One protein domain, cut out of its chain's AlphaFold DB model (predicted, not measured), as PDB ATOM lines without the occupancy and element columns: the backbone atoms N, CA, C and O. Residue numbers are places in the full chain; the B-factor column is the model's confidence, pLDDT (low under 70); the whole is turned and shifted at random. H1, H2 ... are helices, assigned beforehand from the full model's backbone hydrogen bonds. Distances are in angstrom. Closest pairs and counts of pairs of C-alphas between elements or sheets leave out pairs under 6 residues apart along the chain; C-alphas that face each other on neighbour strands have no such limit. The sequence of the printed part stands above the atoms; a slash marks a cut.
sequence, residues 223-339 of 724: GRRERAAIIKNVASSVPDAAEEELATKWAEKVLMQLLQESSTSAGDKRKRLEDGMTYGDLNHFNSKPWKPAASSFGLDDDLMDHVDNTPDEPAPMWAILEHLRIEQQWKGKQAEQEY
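AT A GLANCE: This is residues 223 to 339 of the 724 residues of an uncharacterized protein of Paraphaeosphaeria sporulosa (UniProt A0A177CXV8). The long helix H5 has its beginning, residues 317 to 325, packed among the helical hairpin H1 and H2 and the short helix H3, while its last residues, 329 to 339, stick out free of the body as an arm. The small helix H4 is set off from the other four helices, and a long loop, residues 276 to 300, leads to it from H3. The printed part has 117 residues with five named helices, H1 to H5 in that order along the chain, and no named strand; the class is all helix. The whole is compact, with a radius of gyration of the C-alphas of 14.5 A and spans of 39 by 33 by 31 A.

HOW THE PARTS SIT: The hub is H5, residues 317 to 339, which touches three helices. With its residues 318 to 325 alone it touches H2, residues 241 to 261; their lines stand at a shallow tilt of 32 degrees, the same way, and the closest C-alphas, of Leu 258 and Arg 325, are 6.7 A apart. With residues 317 to 324 alone H5 touches H3, residues 266 to 275, at a shallow tilt of 30 degrees, opposite ways; the closest C-alphas, of Lys 269 and Leu 324, are 7.0 A apart. H1, residues 223 to 235, touches H5 with residues 230 to 234 alone, at a steep tilt of 64 degrees; the C-alphas of Val 234 and Met 317, the closest, are 5.0 A apart. H1 and H2 form a helical hairpin and touch, with the C-alphas of Ala 235 and Glu 244, the closest, 5.2 A apart; they run opposite ways at a tilt of 36 degrees, only just steep. The helix packing is part aligned, part crossed: of the four touching pairs, two are at a shallow tilt. H4, residues 301 to 309, is apart from H1, H2, H3 and H5. In H1 and H4 every O i to N i+4 pair is within hydrogen-bond range; in H2 it is 15 of 17, in H3 5 of 6 and in H5 18 of 19.

IN THESE COORDINATES: H5 is 33.5 A from first to last C-alpha, from C-alpha 317 at (258.925, 292.613, 462.431) to C-alpha 339 at (289.904, 298.603, 451.241). H2 is 30.7 A long, H1 18.2 A, H3 14.2 A and H4 12.3 A. H1 begins at C-alpha 223, (257.121, 301.841, 447.972).

THE WHOLE: The two C-alphas farthest apart, of Ala 241 and Tyr 339, are 45.5 A apart. The printed part has no cut. The link from H3 to H4, 25 residues, is long; those from H1 to H2 and H2 to H3 are tight, and that from H4 to H5 is short. The mean pLDDT of the printed part is 91.2, and residues 294 to 298 are under 70.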
ATOM      1  N   GLY A 223     256.251 301.645 446.811       85.31
ATOM      2  CA  GLY A 223     257.121 301.841 447.972       85.31
ATOM      3  C   GLY A 223     256.514 302.635 449.129       85.31
ATOM      4  O   GLY A 223     256.923 302.428 450.265       85.31
ATOM      5  N   ARG A 224     255.524 303.513 448.896       90.94
ATOM      6  CA  ARG A 224     254.813 304.188 450.003       90.94
ATOM      7  C   ARG A 224     253.818 303.265 450.711       90.94
ATOM      8  O   ARG A 224     253.697 303.344 451.926       90.94
ATOM      9  N   ARG A 225     253.123 302.388 449.977       93.50
ATOM     10  CA  ARG A 225     252.194 301.407 450.570       93.50
ATOM     11  C   ARG A 225     252.940 300.277 451.271       93.50
ATOM     12  O   ARG A 225     252.502 299.827 452.318       93.50
ATOM     13  N   GLU A 226     254.067 299.869 450.700       91.00
ATOM     14  CA  GLU A 226     254.950 298.833 451.246       91.00
ATOM     15  C   GLU A 226     255.566 299.290 452.576       91.00
ATOM     16  O   GLU A 226     255.424 298.589 453.572       91.00
ATOM     17  N   ARG A 227     256.111 300.518 452.648       93.75
ATOM     18  CA  ARG A 227     256.546 301.129 453.922       93.75
ATOM     19  C   ARG A 227     255.424 301.148 454.961       93.75
ATOM     20  O   ARG A 227     255.629 300.651 456.057       93.75
ATOM     21  N   ALA A 228     254.243 301.666 454.612       96.25
ATOM     22  CA  ALA A 228     253.110 301.753 455.540       96.25
ATOM     23  C   ALA A 228     252.641 300.379 456.059       96.25
ATOM     24  O   ALA A 228     252.196 300.278 457.199       96.25
ATOM     25  N   ALA A 229     252.761 299.320 455.250       95.88
ATOM     26  CA  ALA A 229     252.501 297.954 455.695       95.88
ATOM     27  C   ALA A 229     253.577 297.454 456.676       95.88
ATOM     28  O   ALA A 229     253.223 296.899 457.709       95.88
ATOM     29  N   ILE A 230     254.865 297.701 456.406       95.56
ATOM     30  CA  ILE A 230     255.964 297.311 457.307       95.56
ATOM     31  C   ILE A 230     255.869 298.066 458.643       95.56
ATOM     32  O   ILE A 230     255.937 297.435 459.690       95.56
ATOM     33  N   ILE A 231     255.631 299.383 458.621       97.19
ATOM     34  CA  ILE A 231     255.446 300.213 459.829       97.19
ATOM     35  C   ILE A 231     254.277 299.682 460.662       97.19
ATOM     36  O   ILE A 231     254.422 299.495 461.866       97.19
ATOM     37  N   LYS A 232     253.140 299.365 460.026       97.12
ATOM     38  CA  LYS A 232     252.001 298.768 460.729       97.12
ATOM     39  C   LYS A 232     252.317 297.374 461.286       97.12
ATOM     40  O   LYS A 232     251.864 297.062 462.379       97.12
ATOM     41  N   ASN A 233     253.072 296.552 460.561       96.25
ATOM     42  CA  ASN A 233     253.468 295.226 461.036       96.25
ATOM     43  C   ASN A 233     254.417 295.320 462.245       96.25
ATOM     44  O   ASN A 233     254.269 294.526 463.168       96.25
ATOM     45  N   VAL A 234     255.338 296.299 462.260       97.00
ATOM     46  CA  VAL A 234     256.158 296.636 463.439       97.00
ATOM     47  C   VAL A 234     255.259 297.019 464.610       97.00
ATOM     48  O   VAL A 234     255.358 296.384 465.655       97.00
ATOM     49  N   ALA A 235     254.343 297.968 464.403       97.25
ATOM     50  CA  ALA A 235     253.383 298.424 465.406       97.25
ATOM     51  C   ALA A 235     252.626 297.246 466.054       97.25
ATOM     52  O   ALA A 235     252.698 297.034 467.256       97.25
ATOM     53  N   SER A 236     252.027 296.376 465.232       96.56
ATOM     54  CA  SER A 236     251.297 295.185 465.693       96.56
ATOM     55  C   SER A 236     252.166 294.043 466.243       96.56
ATOM     56  O   SER A 236     251.621 292.999 466.592       96.56
ATOM     57  N   SER A 237     253.494 294.191 466.257       95.69
ATOM     58  CA  SER A 237     254.435 293.238 466.874       95.69
ATOM     59  C   SER A 237     254.973 293.719 468.227       95.69
ATOM     60  O   SER A 237     255.893 293.116 468.775       95.69
ATOM     61  N   VAL A 238     254.397 294.799 468.756       96.69
ATOM     62  CA  VAL A 238     254.664 295.344 470.086       96.69
ATOM     63  C   VAL A 238     253.397 295.157 470.932       96.69
ATOM     64  O   VAL A 238     252.319 295.529 470.470       96.69
ATOM     65  N   PRO A 239     253.477 294.539 472.128       95.44
ATOM     66  CA  PRO A 239     252.288 294.213 472.920       95.44
ATOM     67  C   PRO A 239     251.721 295.411 473.698       95.44
ATOM     68  O   PRO A 239     250.538 295.411 474.026       95.44
ATOM     69  N   ASP A 240     252.549 296.417 473.989       96.31
ATOM     70  CA  ASP A 240     252.148 297.631 474.702       96.31
ATOM     71  C   ASP A 240     251.787 298.766 473.725       96.31
ATOM     72  O   ASP A 240     252.560 299.129 472.836       96.31
ATOM     73  N   ALA A 241     250.610 299.357 473.933       96.56
ATOM     74  CA  ALA A 241     250.112 300.488 473.160       96.56
ATOM     75  C   ALA A 241     250.902 301.789 473.409       96.56
ATOM     76  O   ALA A 241     250.937 302.645 472.525       96.56
ATOM     77  N   ALA A 242     251.558 301.947 474.568       95.88
ATOM     78  CA  ALA A 242     252.442 303.090 474.810       95.88
ATOM     79  C   ALA A 242     253.761 302.961 474.023       95.88
ATOM     80  O   ALA A 242     254.238 303.937 473.436       95.88
ATOM     81  N   GLU A 243     254.315 301.748 473.920       96.06
ATOM     82  CA  GLU A 243     255.445 301.468 473.030       96.06
ATOM     83  C   GLU A 243     255.080 301.549 471.525       96.06
ATOM     84  O   GLU A 243     255.961 301.864 470.721       96.06
ATOM     85  N   GLU A 244     253.821 301.324 471.107       96.94
ATOM     86  CA  GLU A 244     253.410 301.326 469.683       96.94
ATOM     87  C   GLU A 244     253.745 302.653 468.959       96.94
ATOM     88  O   GLU A 244     254.261 302.649 467.832       96.94
ATOM     89  N   GLU A 245     253.524 303.811 469.598       96.75
ATOM     90  CA  GLU A 245     253.840 305.119 468.995       96.75
ATOM     91  C   GLU A 245     255.359 305.374 468.899       96.75
ATOM     92  O   GLU A 245     255.832 306.084 468.007       96.75
ATOM     93  N   LEU A 246     256.153 304.772 469.791       96.94
ATOM     94  CA  LEU A 246     257.616 304.856 469.759       96.94
ATOM     95  C   LEU A 246     258.194 303.924 468.682       96.94
ATOM     96  O   LEU A 246     259.017 304.349 467.866       96.94
ATOM     97  N   ALA A 247     257.696 302.687 468.617       97.50
ATOM     98  CA  ALA A 247     258.084 301.683 467.634       97.50
ATOM     99  C   ALA A 247     257.753 302.112 466.195       97.50
ATOM    100  O   ALA A 247     258.559 301.913 465.286       97.50
ATOM    101  N   THR A 248     256.601 302.756 465.970       97.12
ATOM    102  CA  THR A 248     256.227 303.287 464.646       97.12
ATOM    103  C   THR A 248     257.141 304.426 464.191       97.12
ATOM    104  O   THR A 248     257.670 304.360 463.079       97.12
ATOM    105  N   LYS A 249     257.407 305.424 465.047       97.88
ATOM    106  CA  LYS A 249     258.355 306.522 464.757       97.88
ATOM    107  C   LYS A 249     259.771 306.005 464.488       97.88
ATOM    108  O   LYS A 249     260.442 306.461 463.556       97.88
ATOM    109  N   TRP A 250     260.226 305.027 465.272       97.62
ATOM    110  CA  TRP A 250     261.508 304.359 465.057       97.62
ATOM    111  C   TRP A 250     261.544 303.610 463.713       97.62
ATOM    112  O   TRP A 250     262.481 303.800 462.929       97.62
ATOM    113  N   ALA A 251     260.504 302.835 463.391       97.69
ATOM    114  CA  ALA A 251     260.419 302.079 462.143       97.69
ATOM    115  C   ALA A 251     260.405 302.988 460.906       97.69
ATOM    116  O   ALA A 251     261.048 302.670 459.905       97.69
ATOM    117  N   GLU A 252     259.732 304.143 460.968       97.12
ATOM    118  CA  GLU A 252     259.789 305.157 459.908       97.12
ATOM    119  C   GLU A 252     261.214 305.677 459.686       97.12
ATOM    120  O   GLU A 252     261.690 305.699 458.545       97.12
ATOM    121  N   LYS A 253     261.924 306.028 460.767       97.12
ATOM    122  CA  LYS A 253     263.313 306.509 460.720       97.12
ATOM    123  C   LYS A 253     264.256 305.465 460.111       97.12
ATOM    124  O   LYS A 253     265.000 305.786 459.183       97.12
ATOM    125  N   VAL A 254     264.188 304.213 460.568       96.44
ATOM    126  CA  VAL A 254     265.041 303.118 460.067       96.44
ATOM    127  C   VAL A 254     264.695 302.745 458.622       96.44
ATOM    128  O   VAL A 254     265.599 302.586 457.800       96.44
ATOM    129  N   LEU A 255     263.412 302.704 458.241       95.56
ATOM    130  CA  LEU A 255     263.016 302.511 456.839       95.56
ATOM    131  C   LEU A 255     263.504 303.647 455.935       95.56
ATOM    132  O   LEU A 255     263.854 303.390 454.782       95.56
ATOM    133  N   MET A 256     263.542 304.893 456.416       94.75
ATOM    134  CA  MET A 256     264.111 305.999 455.643       94.75
ATOM    135  C   MET A 256     265.622 305.854 455.445       94.75
ATOM    136  O   MET A 256     266.056 305.994 454.301       94.75
ATOM    137  N   GLN A 257     266.387 305.490 456.480       94.75
ATOM    138  CA  GLN A 257     267.831 305.214 456.372       94.75
ATOM    139  C   GLN A 257     268.115 304.065 455.388       94.75
ATOM    140  O   GLN A 257     268.770 304.260 454.361       94.75
ATOM    141  N   LEU A 258     267.496 302.897 455.609       93.88
ATOM    142  CA  LEU A 258     267.658 301.709 454.759       93.88
ATOM    143  C   LEU A 258     267.370 301.996 453.274       93.88
ATOM    144  O   LEU A 258     268.015 301.415 452.394       93.88
ATOM    145  N   LEU A 259     266.406 302.875 452.979       90.62
ATOM    146  CA  LEU A 259     265.985 303.215 451.615       90.62
ATOM    147  C   LEU A 259     266.712 304.430 451.013       90.62
ATOM    148  O   LEU A 259     266.520 304.694 449.824       90.62
ATOM    149  N   GLN A 260     267.538 305.140 451.785       91.19
ATOM    150  CA  GLN A 260     268.516 306.107 451.277       91.19
ATOM    151  C   GLN A 260     269.805 305.391 450.849       91.19
ATOM    152  O   GLN A 260     270.269 305.584 449.728       91.19
ATOM    153  N   GLU A 261     270.331 304.512 451.703       86.75
ATOM    154  CA  GLU A 261     271.609 303.820 451.491       86.75
ATOM    155  C   GLU A 261     271.540 302.771 450.361       86.75
ATOM    156  O   GLU A 261     272.355 302.749 449.437       86.75
ATOM    157  N   SER A 262     270.544 301.877 450.404       72.50
ATOM    158  CA  SER A 262     270.606 300.595 449.678       72.50
ATOM    159  C   SER A 262     269.940 300.574 448.298       72.50
ATOM    160  O   SER A 262     269.191 299.654 447.964       72.50
ATOM    161  N   SER A 263     270.253 301.557 447.450       74.31
ATOM    162  CA  SER A 263     269.696 301.672 446.085       74.31
ATOM    163  C   SER A 263     269.853 300.409 445.211       74.31
ATOM    164  O   SER A 263     269.021 300.168 444.335       74.31
ATOM    165  N   THR A 264     270.874 299.583 445.469       76.75
ATOM    166  CA  THR A 264     271.161 298.317 444.770       76.75
ATOM    167  C   THR A 264     270.611 297.071 445.475       76.75
ATOM    168  O   THR A 264     270.208 296.128 444.802       76.75
ATOM    169  N   SER A 265     270.571 297.055 446.814       82.44
ATOM    170  CA  SER A 265     270.245 295.869 447.634       82.44
ATOM    171  C   SER A 265     268.799 295.842 448.161       82.44
ATOM    172  O   SER A 265     268.333 294.805 448.637       82.44
ATOM    173  N   ALA A 266     268.040 296.936 448.012       83.19
ATOM    174  CA  ALA A 266     266.655 297.053 448.485       83.19
ATOM    175  C   ALA A 266     265.717 295.908 448.040       83.19
ATOM    176  O   ALA A 266     264.745 295.622 448.735       83.19
ATOM    177  N   GLY A 267     265.996 295.242 446.913       87.94
ATOM    178  CA  GLY A 267     265.200 294.115 446.419       87.94
ATOM    179  C   GLY A 267     265.214 292.879 447.325       87.94
ATOM    180  O   GLY A 267     264.179 292.232 447.455       87.94
ATOM    181  N   ASP A 268     266.339 292.564 447.971       89.31
ATOM    182  CA  ASP A 268     266.468 291.353 448.797       89.31
ATOM    183  C   ASP A 268     266.145 291.619 450.272       89.31
ATOM    184  O   ASP A 268     265.476 290.805 450.904       89.31
ATOM    185  N   LYS A 269     266.485 292.810 450.788       90.62
ATOM    186  CA  LYS A 269     265.980 293.281 452.092       90.62
ATOM    187  C   LYS A 269     264.453 293.282 452.141       90.62
ATOM    188  O   LYS A 269     263.859 292.866 453.128       90.62
ATOM    189  N   ARG A 270     263.818 293.739 451.054       89.06
ATOM    190  CA  ARG A 270     262.362 293.732 450.907       89.06
ATOM    191  C   ARG A 270     261.797 292.317 451.022       89.06
ATOM    192  O   ARG A 270     260.831 292.150 451.747       89.06
ATOM    193  N   LYS A 271     262.392 291.323 450.349       91.38
ATOM    194  CA  LYS A 271     261.941 289.922 450.450       91.38
ATOM    195  C   LYS A 271     261.995 289.428 451.890       91.38
ATOM    196  O   LYS A 271     260.987 288.951 452.376       91.38
ATOM    197  N   ARG A 272     263.098 289.656 452.615       92.31
ATOM    198  CA  ARG A 272     263.205 289.297 454.047       92.31
ATOM    199  C   ARG A 272     262.089 289.921 454.911       92.31
ATOM    200  O   ARG A 272     261.586 289.268 455.815       92.31
ATOM    201  N   LEU A 273     261.647 291.143 454.592       93.25
ATOM    202  CA  LEU A 273     260.512 291.814 455.255       93.25
ATOM    203  C   LEU A 273     259.117 291.374 454.749       93.25
ATOM    204  O   LEU A 273     258.119 291.675 455.402       93.25
ATOM    205  N   GLU A 274     259.014 290.709 453.594       91.44
ATOM    206  CA  GLU A 274     257.747 290.242 452.994       91.44
ATOM    207  C   GLU A 274     257.500 288.734 453.194       91.44
ATOM    208  O   GLU A 274     256.352 288.331 453.378       91.44
ATOM    209  N   ASP A 275     258.555 287.917 453.168       93.75
ATOM    210  CA  ASP A 275     258.530 286.465 453.383       93.75
ATOM    211  C   ASP A 275     258.537 286.101 454.883       93.75
ATOM    212  O   ASP A 275     258.010 285.053 455.262       93.75
ATOM    213  N   GLY A 276     259.087 286.981 455.731       92.88
ATOM    214  CA  GLY A 276     259.390 286.708 457.137       92.88
ATOM    215  C   GLY A 276     260.785 286.102 457.333       92.88
ATOM    216  O   GLY A 276     261.459 285.722 456.376       92.88
ATOM    217  N   MET A 277     261.219 286.047 458.590       96.44
ATOM    218  CA  MET A 277     262.532 285.568 459.037       96.44
ATOM    219  C   MET A 277     262.330 285.003 460.451       96.44
ATOM    220  O   MET A 277     261.578 285.609 461.221       96.44
ATOM    221  N   THR A 278     262.881 283.834 460.784       97.12
ATOM    222  CA  THR A 278     262.672 283.236 462.123       97.12
ATOM    223  C   THR A 278     263.677 283.772 463.136       97.12
ATOM    224  O   THR A 278     264.643 284.437 462.758       97.12
ATOM    225  N   TYR A 279     263.480 283.492 464.428       95.88
ATOM    226  CA  TYR A 279     264.488 283.820 465.442       95.88
ATOM    227  C   TYR A 279     265.855 283.197 465.107       95.88
ATOM    228  O   TYR A 279     266.860 283.900 465.130       95.88
ATOM    229  N   GLY A 280     265.897 281.932 464.674       95.94
ATOM    230  CA  GLY A 280     267.135 281.242 464.286       95.94
ATOM    231  C   GLY A 280     267.876 281.826 463.068       95.94
ATOM    232  O   GLY A 280     269.060 281.546 462.894       95.94
ATOM    233  N   ASP A 281     267.228 282.656 462.242       95.94
ATOM    234  CA  ASP A 281     267.879 283.378 461.136       95.94
ATOM    235  C   ASP A 281     268.603 284.671 461.603       95.94
ATOM    236  O   ASP A 281     269.424 285.239 460.869       95.94
ATOM    237  N   LEU A 282     268.281 285.196 462.793       95.50
ATOM    238  CA  LEU A 282     268.739 286.505 463.269       95.50
ATOM    239  C   LEU A 282     270.113 286.431 463.958       95.50
ATOM    240  O   LEU A 282     270.224 286.310 465.168       95.50
ATOM    241  N   ASN A 283     271.190 286.650 463.199       94.44
ATOM    242  CA  ASN A 283     272.573 286.697 463.727       94.44
ATOM    243  C   ASN A 283     272.872 287.783 464.798       94.44
ATOM    244  O   ASN A 283     274.023 287.906 465.208       94.44
ATOM    245  N   HIS A 284     271.916 288.645 465.159       91.06
ATOM    246  CA  HIS A 284     272.100 289.749 466.111       91.06
ATOM    247  C   HIS A 284     270.772 290.041 466.816       91.06
ATOM    248  O   HIS A 284     269.785 290.337 466.138       91.06
ATOM    249  N   PHE A 285     270.789 290.038 468.149       87.69
ATOM    250  CA  PHE A 285     269.677 290.451 469.004       87.69
ATOM    251  C   PHE A 285     270.106 291.660 469.834       87.69
ATOM    252  O   PHE A 285     271.127 291.616 470.516       87.69
ATOM    253  N   ASN A 286     269.312 292.725 469.766       89.69
ATOM    254  CA  ASN A 286     269.391 293.893 470.641       89.69
ATOM    255  C   ASN A 286     268.022 294.034 471.327       89.69
ATOM    256  O   ASN A 286     267.008 293.676 470.719       89.69
ATOM    257  N   SER A 287     267.968 294.616 472.528       92.44
ATOM    258  CA  SER A 287     266.701 295.082 473.112       92.44
ATOM    259  C   SER A 287     265.970 296.073 472.195       92.44
ATOM    260  O   SER A 287     266.564 296.672 471.289       92.44
ATOM    261  N   LYS A 288     264.663 296.255 472.429       94.75
ATOM    262  CA  LYS A 288     263.797 297.162 471.653       94.75
ATOM    263  C   LYS A 288     264.437 298.558 471.482       94.75
ATOM    264  O   LYS A 288     264.456 299.335 472.438       94.75
ATOM    265  N   PRO A 289     264.877 298.960 470.274       94.00
ATOM    266  CA  PRO A 289     265.725 300.148 470.061       94.00
ATOM    267  C   PRO A 289     265.008 301.513 470.192       94.00
ATOM    268  O   PRO A 289     265.552 302.544 469.787       94.00
ATOM    269  N   TRP A 290     263.787 301.526 470.731       95.06
ATOM    270  CA  TRP A 290     263.036 302.718 471.142       95.06
ATOM    271  C   TRP A 290     262.781 302.789 472.656       95.06
ATOM    272  O   TRP A 290     262.350 303.841 473.128       95.06
ATOM    273  N   LYS A 291     263.048 301.719 473.426       92.56
ATOM    274  CA  LYS A 291     263.112 301.815 474.889       92.56
ATOM    275  C   LYS A 291     264.307 302.708 475.262       92.56
ATOM    276  O   LYS A 291     265.382 302.554 474.675       92.56
ATOM    277  N   PRO A 292     264.171 303.642 476.219       86.06
ATOM    278  CA  PRO A 292     265.318 304.384 476.726       86.06
ATOM    279  C   PRO A 292     266.263 303.433 477.472       86.06
ATOM    280  O   PRO A 292     265.816 302.594 478.253       86.06
ATOM    281  N   ALA A 293     267.575 303.607 477.289       77.00
ATOM    282  CA  ALA A 293     268.612 302.733 477.858       77.00
ATOM    283  C   ALA A 293     268.675 302.706 479.405       77.00
ATOM    284  O   ALA A 293     269.444 301.938 479.971       77.00
ATOM    285  N   ALA A 294     267.859 303.517 480.086       64.25
ATOM    286  CA  ALA A 294     267.637 303.444 481.529       64.25
ATOM    287  C   ALA A 294     266.863 302.180 481.964       64.25
ATOM    288  O   ALA A 294     266.939 301.784 483.124       64.25
ATOM    289  N   SER A 295     266.128 301.525 481.054       62.94
ATOM    290  CA  SER A 295     265.457 300.250 481.337       62.94
ATOM    291  C   SER A 295     266.453 299.088 481.213       62.94
ATOM    292  O   SER A 295     266.629 298.531 480.134       62.94
ATOM    293  N   SER A 296     267.140 298.816 482.328       48.22
ATOM    294  CA  SER A 296     268.007 297.668 482.665       48.22
ATOM    295  C   SER A 296     268.704 296.899 481.524       48.22
ATOM    296  O   SER A 296     268.094 296.120 480.802       48.22
ATOM    297  N   PHE A 297     270.032 297.036 481.453       55.44
ATOM    298  CA  PHE A 297     270.998 296.048 480.933       55.44
ATOM    299  C   PHE A 297     270.824 295.410 479.535       55.44
ATOM    300  O   PHE A 297     271.615 294.550 479.156       55.44
ATOM    301  N   GLY A 298     269.938 295.931 478.684       60.28
ATOM    302  CA  GLY A 298     270.096 295.851 477.222       60.28
ATOM    303  C   GLY A 298     269.678 294.542 476.543       60.28
ATOM    304  O   GLY A 298     269.819 294.432 475.323       60.28
ATOM    305  N   LEU A 299     269.106 293.600 477.290       73.50
ATOM    306  CA  LEU A 299     268.365 292.451 476.774       73.50
ATOM    307  C   LEU A 299     266.921 292.562 477.281       73.50
ATOM    308  O   LEU A 299     266.698 292.794 478.464       73.50
ATOM    309  N   ASP A 300     265.937 292.438 476.386       82.31
ATOM    310  CA  ASP A 300     264.583 292.073 476.812       82.31
ATOM    311  C   ASP A 300     264.642 290.559 477.085       82.31
ATOM    312  O   ASP A 300     264.771 289.797 476.126       82.31
ATOM    313  N   ASP A 301     264.608 290.128 478.351       83.38
ATOM    314  CA  ASP A 301     264.758 288.706 478.720       83.38
ATOM    315  C   ASP A 301     263.720 287.816 478.008       83.38
ATOM    316  O   ASP A 301     264.081 286.771 477.465       83.38
ATOM    317  N   ASP A 302     262.480 288.311 477.863       85.25
ATOM    318  CA  ASP A 302     261.411 287.729 477.032       85.25
ATOM    319  C   ASP A 302     261.916 287.269 475.647       85.25
ATOM    320  O   ASP A 302     261.524 286.223 475.128       85.25
ATOM    321  N   LEU A 303     262.779 288.071 475.009       87.44
ATOM    322  CA  LEU A 303     263.286 287.812 473.663       87.44
ATOM    323  C   LEU A 303     264.335 286.696 473.658       87.44
ATOM    324  O   LEU A 303     264.372 285.914 472.712       87.44
ATOM    325  N   MET A 304     265.175 286.618 474.693       88.88
ATOM    326  CA  MET A 304     266.179 285.559 474.831       88.88
ATOM    327  C   MET A 304     265.508 284.208 475.094       88.88
ATOM    328  O   MET A 304     265.827 283.231 474.415       88.88
ATOM    329  N   ASP A 305     264.503 284.181 475.974       89.88
ATOM    330  CA  ASP A 305     263.679 282.993 476.213       89.88
ATOM    331  C   ASP A 305     262.990 282.511 474.923       89.88
ATOM    332  O   ASP A 305     262.950 281.307 474.656       89.88
ATOM    333  N   HIS A 306     262.503 283.419 474.070       89.69
ATOM    334  CA  HIS A 306     261.957 283.054 472.756       89.69
ATOM    335  C   HIS A 306     263.010 282.522 471.769       89.69
ATOM    336  O   HIS A 306     262.720 281.591 471.017       89.69
ATOM    337  N   VAL A 307     264.233 283.062 471.761       91.75
ATOM    338  CA  VAL A 307     265.304 282.603 470.855       91.75
ATOM    339  C   VAL A 307     265.724 281.164 471.159       91.75
ATOM    340  O   VAL A 307     265.825 280.360 470.228       91.75
ATOM    341  N   ASP A 308     265.921 280.826 472.436       92.44
ATOM    342  CA  ASP A 308     266.380 279.490 472.835       92.44
ATOM    343  C   ASP A 308     265.250 278.441 472.813       92.44
ATOM    344  O   ASP A 308     265.490 277.288 472.442       92.44
ATOM    345  N   ASN A 309     264.006 278.816 473.150       95.50
ATOM    346  CA  ASN A 309     262.879 277.872 473.168       95.50
ATOM    347  C   ASN A 309     262.169 277.713 471.809       95.50
ATOM    348  O   ASN A 309     261.677 276.618 471.515       95.50
ATOM    349  N   THR A 310     262.078 278.760 470.976       95.38
ATOM    350  CA  THR A 310     261.317 278.733 469.707       95.38
ATOM    351  C   THR A 310     262.074 279.309 468.487       95.38
ATOM    352  O   THR A 310     261.539 280.148 467.759       95.38
ATOM    353  N   PRO A 311     263.271 278.790 468.127       95.44
ATOM    354  CA  PRO A 311     264.075 279.297 467.000       95.44
ATOM    355  C   PRO A 311     263.398 279.203 465.612       95.44
ATOM    356  O   PRO A 311     263.758 279.951 464.700       95.44
ATOM    357  N   ASP A 312     262.414 278.310 465.446       96.44
ATOM    358  CA  ASP A 312     261.589 278.159 464.233       96.44
ATOM    359  C   ASP A 312     260.411 279.162 464.154       96.44
ATOM    360  O   ASP A 312     259.714 279.230 463.137       96.44
ATOM    361  N   GLU A 313     260.140 279.930 465.214       96.44
ATOM    362  CA  GLU A 313     259.034 280.891 465.250       96.44
ATOM    363  C   GLU A 313     259.393 282.173 464.466       96.44
ATOM    364  O   GLU A 313     260.543 282.627 464.510       96.44
ATOM    365  N   PRO A 314     258.459 282.766 463.687       96.38
ATOM    366  CA  PRO A 314     258.715 284.011 462.969       96.38
ATOM    367  C   PRO A 314     259.028 285.150 463.942       96.38
ATOM    368  O   PRO A 314     258.184 285.533 464.752       96.38
ATOM    369  N   ALA A 315     260.218 285.732 463.807       96.69
ATOM    370  CA  ALA A 315     260.654 286.834 464.647       96.69
ATOM    371  C   ALA A 315     259.773 288.082 464.434       96.69
ATOM    372  O   ALA A 315     259.271 288.319 463.323       96.69
ATOM    373  N   PRO A 316     259.591 288.927 465.464       96.44
ATOM    374  CA  PRO A 316     258.777 290.125 465.349       96.44
ATOM    375  C   PRO A 316     259.386 291.099 464.334       96.44
ATOM    376  O   PRO A 316     260.605 291.249 464.219       96.44
ATOM    377  N   MET A 317     258.526 291.797 463.587       96.50
ATOM    378  CA  MET A 317     258.925 292.613 462.431       96.50
ATOM    379  C   MET A 317     259.957 293.699 462.786       96.50
ATOM    380  O   MET A 317     260.759 294.091 461.938       96.50
ATOM    381  N   TRP A 318     259.967 294.171 464.036       96.75
ATOM    382  CA  TRP A 318     260.962 295.122 464.524       96.75
ATOM    383  C   TRP A 318     262.373 294.525 464.625       96.75
ATOM    384  O   TRP A 318     263.326 295.176 464.201       96.75
ATOM    385  N   ALA A 319     262.515 293.281 465.093       96.44
ATOM    386  CA  ALA A 319     263.808 292.608 465.201       96.44
ATOM    387  C   ALA A 319     264.407 292.350 463.808       96.44
ATOM    388  O   ALA A 319     265.586 292.612 463.576       96.44
ATOM    389  N   ILE A 320     263.567 291.966 462.837       96.69
ATOM    390  CA  ILE A 320     263.961 291.841 461.422       96.69
ATOM    391  C   ILE A 320     264.440 293.197 460.865       96.69
ATOM    392  O   ILE A 320     265.437 293.262 460.142       96.69
ATOM    393  N   LEU A 321     263.759 294.299 461.204       96.56
ATOM    394  CA  LEU A 321     264.118 295.637 460.726       96.56
ATOM    395  C   LEU A 321     265.449 296.141 461.321       96.56
ATOM    396  O   LEU A 321     266.268 296.688 460.579       96.56
ATOM    397  N   GLU A 322     265.690 295.927 462.619       96.31
ATOM    398  CA  GLU A 322     266.956 296.292 463.275       96.31
ATOM    399  C   GLU A 322     268.109 295.389 462.807       96.31
ATOM    400  O   GLU A 322     269.179 295.892 462.468       96.31
ATOM    401  N   HIS A 323     267.884 294.083 462.634       96.31
ATOM    402  CA  HIS A 323     268.869 293.179 462.035       96.31
ATOM    403  C   HIS A 323     269.301 293.644 460.634       96.31
ATOM    404  O   HIS A 323     270.495 293.701 460.335       96.31
ATOM    405  N   LEU A 324     268.358 294.050 459.775       96.06
ATOM    406  CA  LEU A 324     268.663 294.582 458.438       96.06
ATOM    407  C   LEU A 324     269.409 295.927 458.462       96.06
ATOM    408  O   LEU A 324     270.074 296.268 457.480       96.06
ATOM    409  N   ARG A 325     269.303 296.697 459.549       96.06
ATOM    410  CA  ARG A 325     270.048 297.945 459.789       96.06
ATOM    411  C   ARG A 325     271.472 297.644 460.263       96.06
ATOM    412  O   ARG A 325     272.424 298.161 459.677       96.06
ATOM    413  N   ILE A 326     271.622 296.735 461.225       95.38
ATOM    414  CA  ILE A 326     272.910 296.208 461.704       95.38
ATOM    415  C   ILE A 326     273.702 295.584 460.539       95.38
ATOM    416  O   ILE A 326     274.871 295.911 460.332       95.38
ATOM    417  N   GLU A 327     273.051 294.784 459.685       94.50
ATOM    418  CA  GLU A 327     273.653 294.187 458.481       94.50
ATOM    419  C   GLU A 327     274.212 295.244 457.502       94.50
ATOM    420  O   GLU A 327     275.177 294.970 456.788       94.50
ATOM    421  N   GLN A 328     273.647 296.458 457.436       93.56
ATOM    422  CA  GLN A 328     274.230 297.543 456.628       93.56
ATOM    423  C   GLN A 328     275.443 298.183 457.276       93.56
ATOM    424  O   GLN A 328     276.438 298.395 456.586       93.56
ATOM    425  N   GLN A 329     275.389 298.450 458.579       93.50
ATOM    426  CA  GLN A 329     276.514 299.050 459.292       93.50
ATOM    427  C   GLN A 329     277.751 298.141 459.235       93.50
ATOM    428  O   GLN A 329     278.850 298.619 458.954       93.50
ATOM    429  N   TRP A 330     277.572 296.824 459.381       92.12
ATOM    430  CA  TRP A 330     278.653 295.856 459.171       92.12
ATOM    431  C   TRP A 330     279.141 295.798 457.722       92.12
ATOM    432  O   TRP A 330     280.347 295.735 457.504       92.12
ATOM    433  N   LYS A 331     278.253 295.866 456.720       91.44
ATOM    434  CA  LYS A 331     278.657 295.871 455.300       91.44
ATOM    435  C   LYS A 331     279.411 297.138 454.888       91.44
ATOM    436  O   LYS A 331     280.279 297.046 454.025       91.44
ATOM    437  N   GLY A 332     279.132 298.283 455.514       89.62
ATOM    438  CA  GLY A 332     279.955 299.491 455.392       89.62
ATOM    439  C   GLY A 332     281.366 299.251 455.930       89.62
ATOM    440  O   GLY A 332     282.328 299.288 455.166       89.62
ATOM    441  N   LYS A 333     281.466 298.873 457.212       92.75
ATOM    442  CA  LYS A 333     282.746 298.592 457.887       92.75
ATOM    443  C   LYS A 333     283.579 297.512 457.185       92.75
ATOM    444  O   LYS A 333     284.791 297.646 457.096       92.75
ATOM    445  N   GLN A 334     282.954 296.459 456.653       89.62
ATOM    446  CA  GLN A 334     283.657 295.419 455.891       89.62
ATOM    447  C   GLN A 334     284.220 295.938 454.562       89.62
ATOM    448  O   GLN A 334     285.323 295.551 454.193       89.62
ATOM    449  N   ALA A 335     283.510 296.824 453.856       90.19
ATOM    450  CA  ALA A 335     284.015 297.422 452.619       90.19
ATOM    451  C   ALA A 335     285.185 298.392 452.873       90.19
ATOM    452  O   ALA A 335     286.105 298.475 452.059       90.19
ATOM    453  N   GLU A 336     285.172 299.091 454.010       90.00
ATOM    454  CA  GLU A 336     286.290 299.918 454.484       90.00
ATOM    455  C   GLU A 336     287.484 299.037 454.889       90.00
ATOM    456  O   GLU A 336     288.593 299.232 454.392       90.00
ATOM    457  N   GLN A 337     287.253 297.985 455.679       91.50
ATOM    458  CA  GLN A 337     288.293 297.046 456.104       91.50
ATOM    459  C   GLN A 337     288.916 296.268 454.929       91.50
ATOM    460  O   GLN A 337     290.127 296.062 454.913       91.50
ATOM    461  N   GLU A 338     288.141 295.868 453.914       91.56
ATOM    462  CA  GLU A 338     288.671 295.247 452.686       91.56
ATOM    463  C   GLU A 338     289.500 296.247 451.857       91.56
ATOM    464  O   GLU A 338     290.484 295.865 451.213       91.56
ATOM    465  N   TYR A 339     289.148 297.538 451.897       92.75
ATOM    466  CA  TYR A 339     289.904 298.603 451.241       92.75
ATOM    467  C   TYR A 339     291.240 298.899 451.946       92.75
ATOM    468  O   TYR A 339     292.234 299.113 451.253       92.75
TER     469      TYR A 339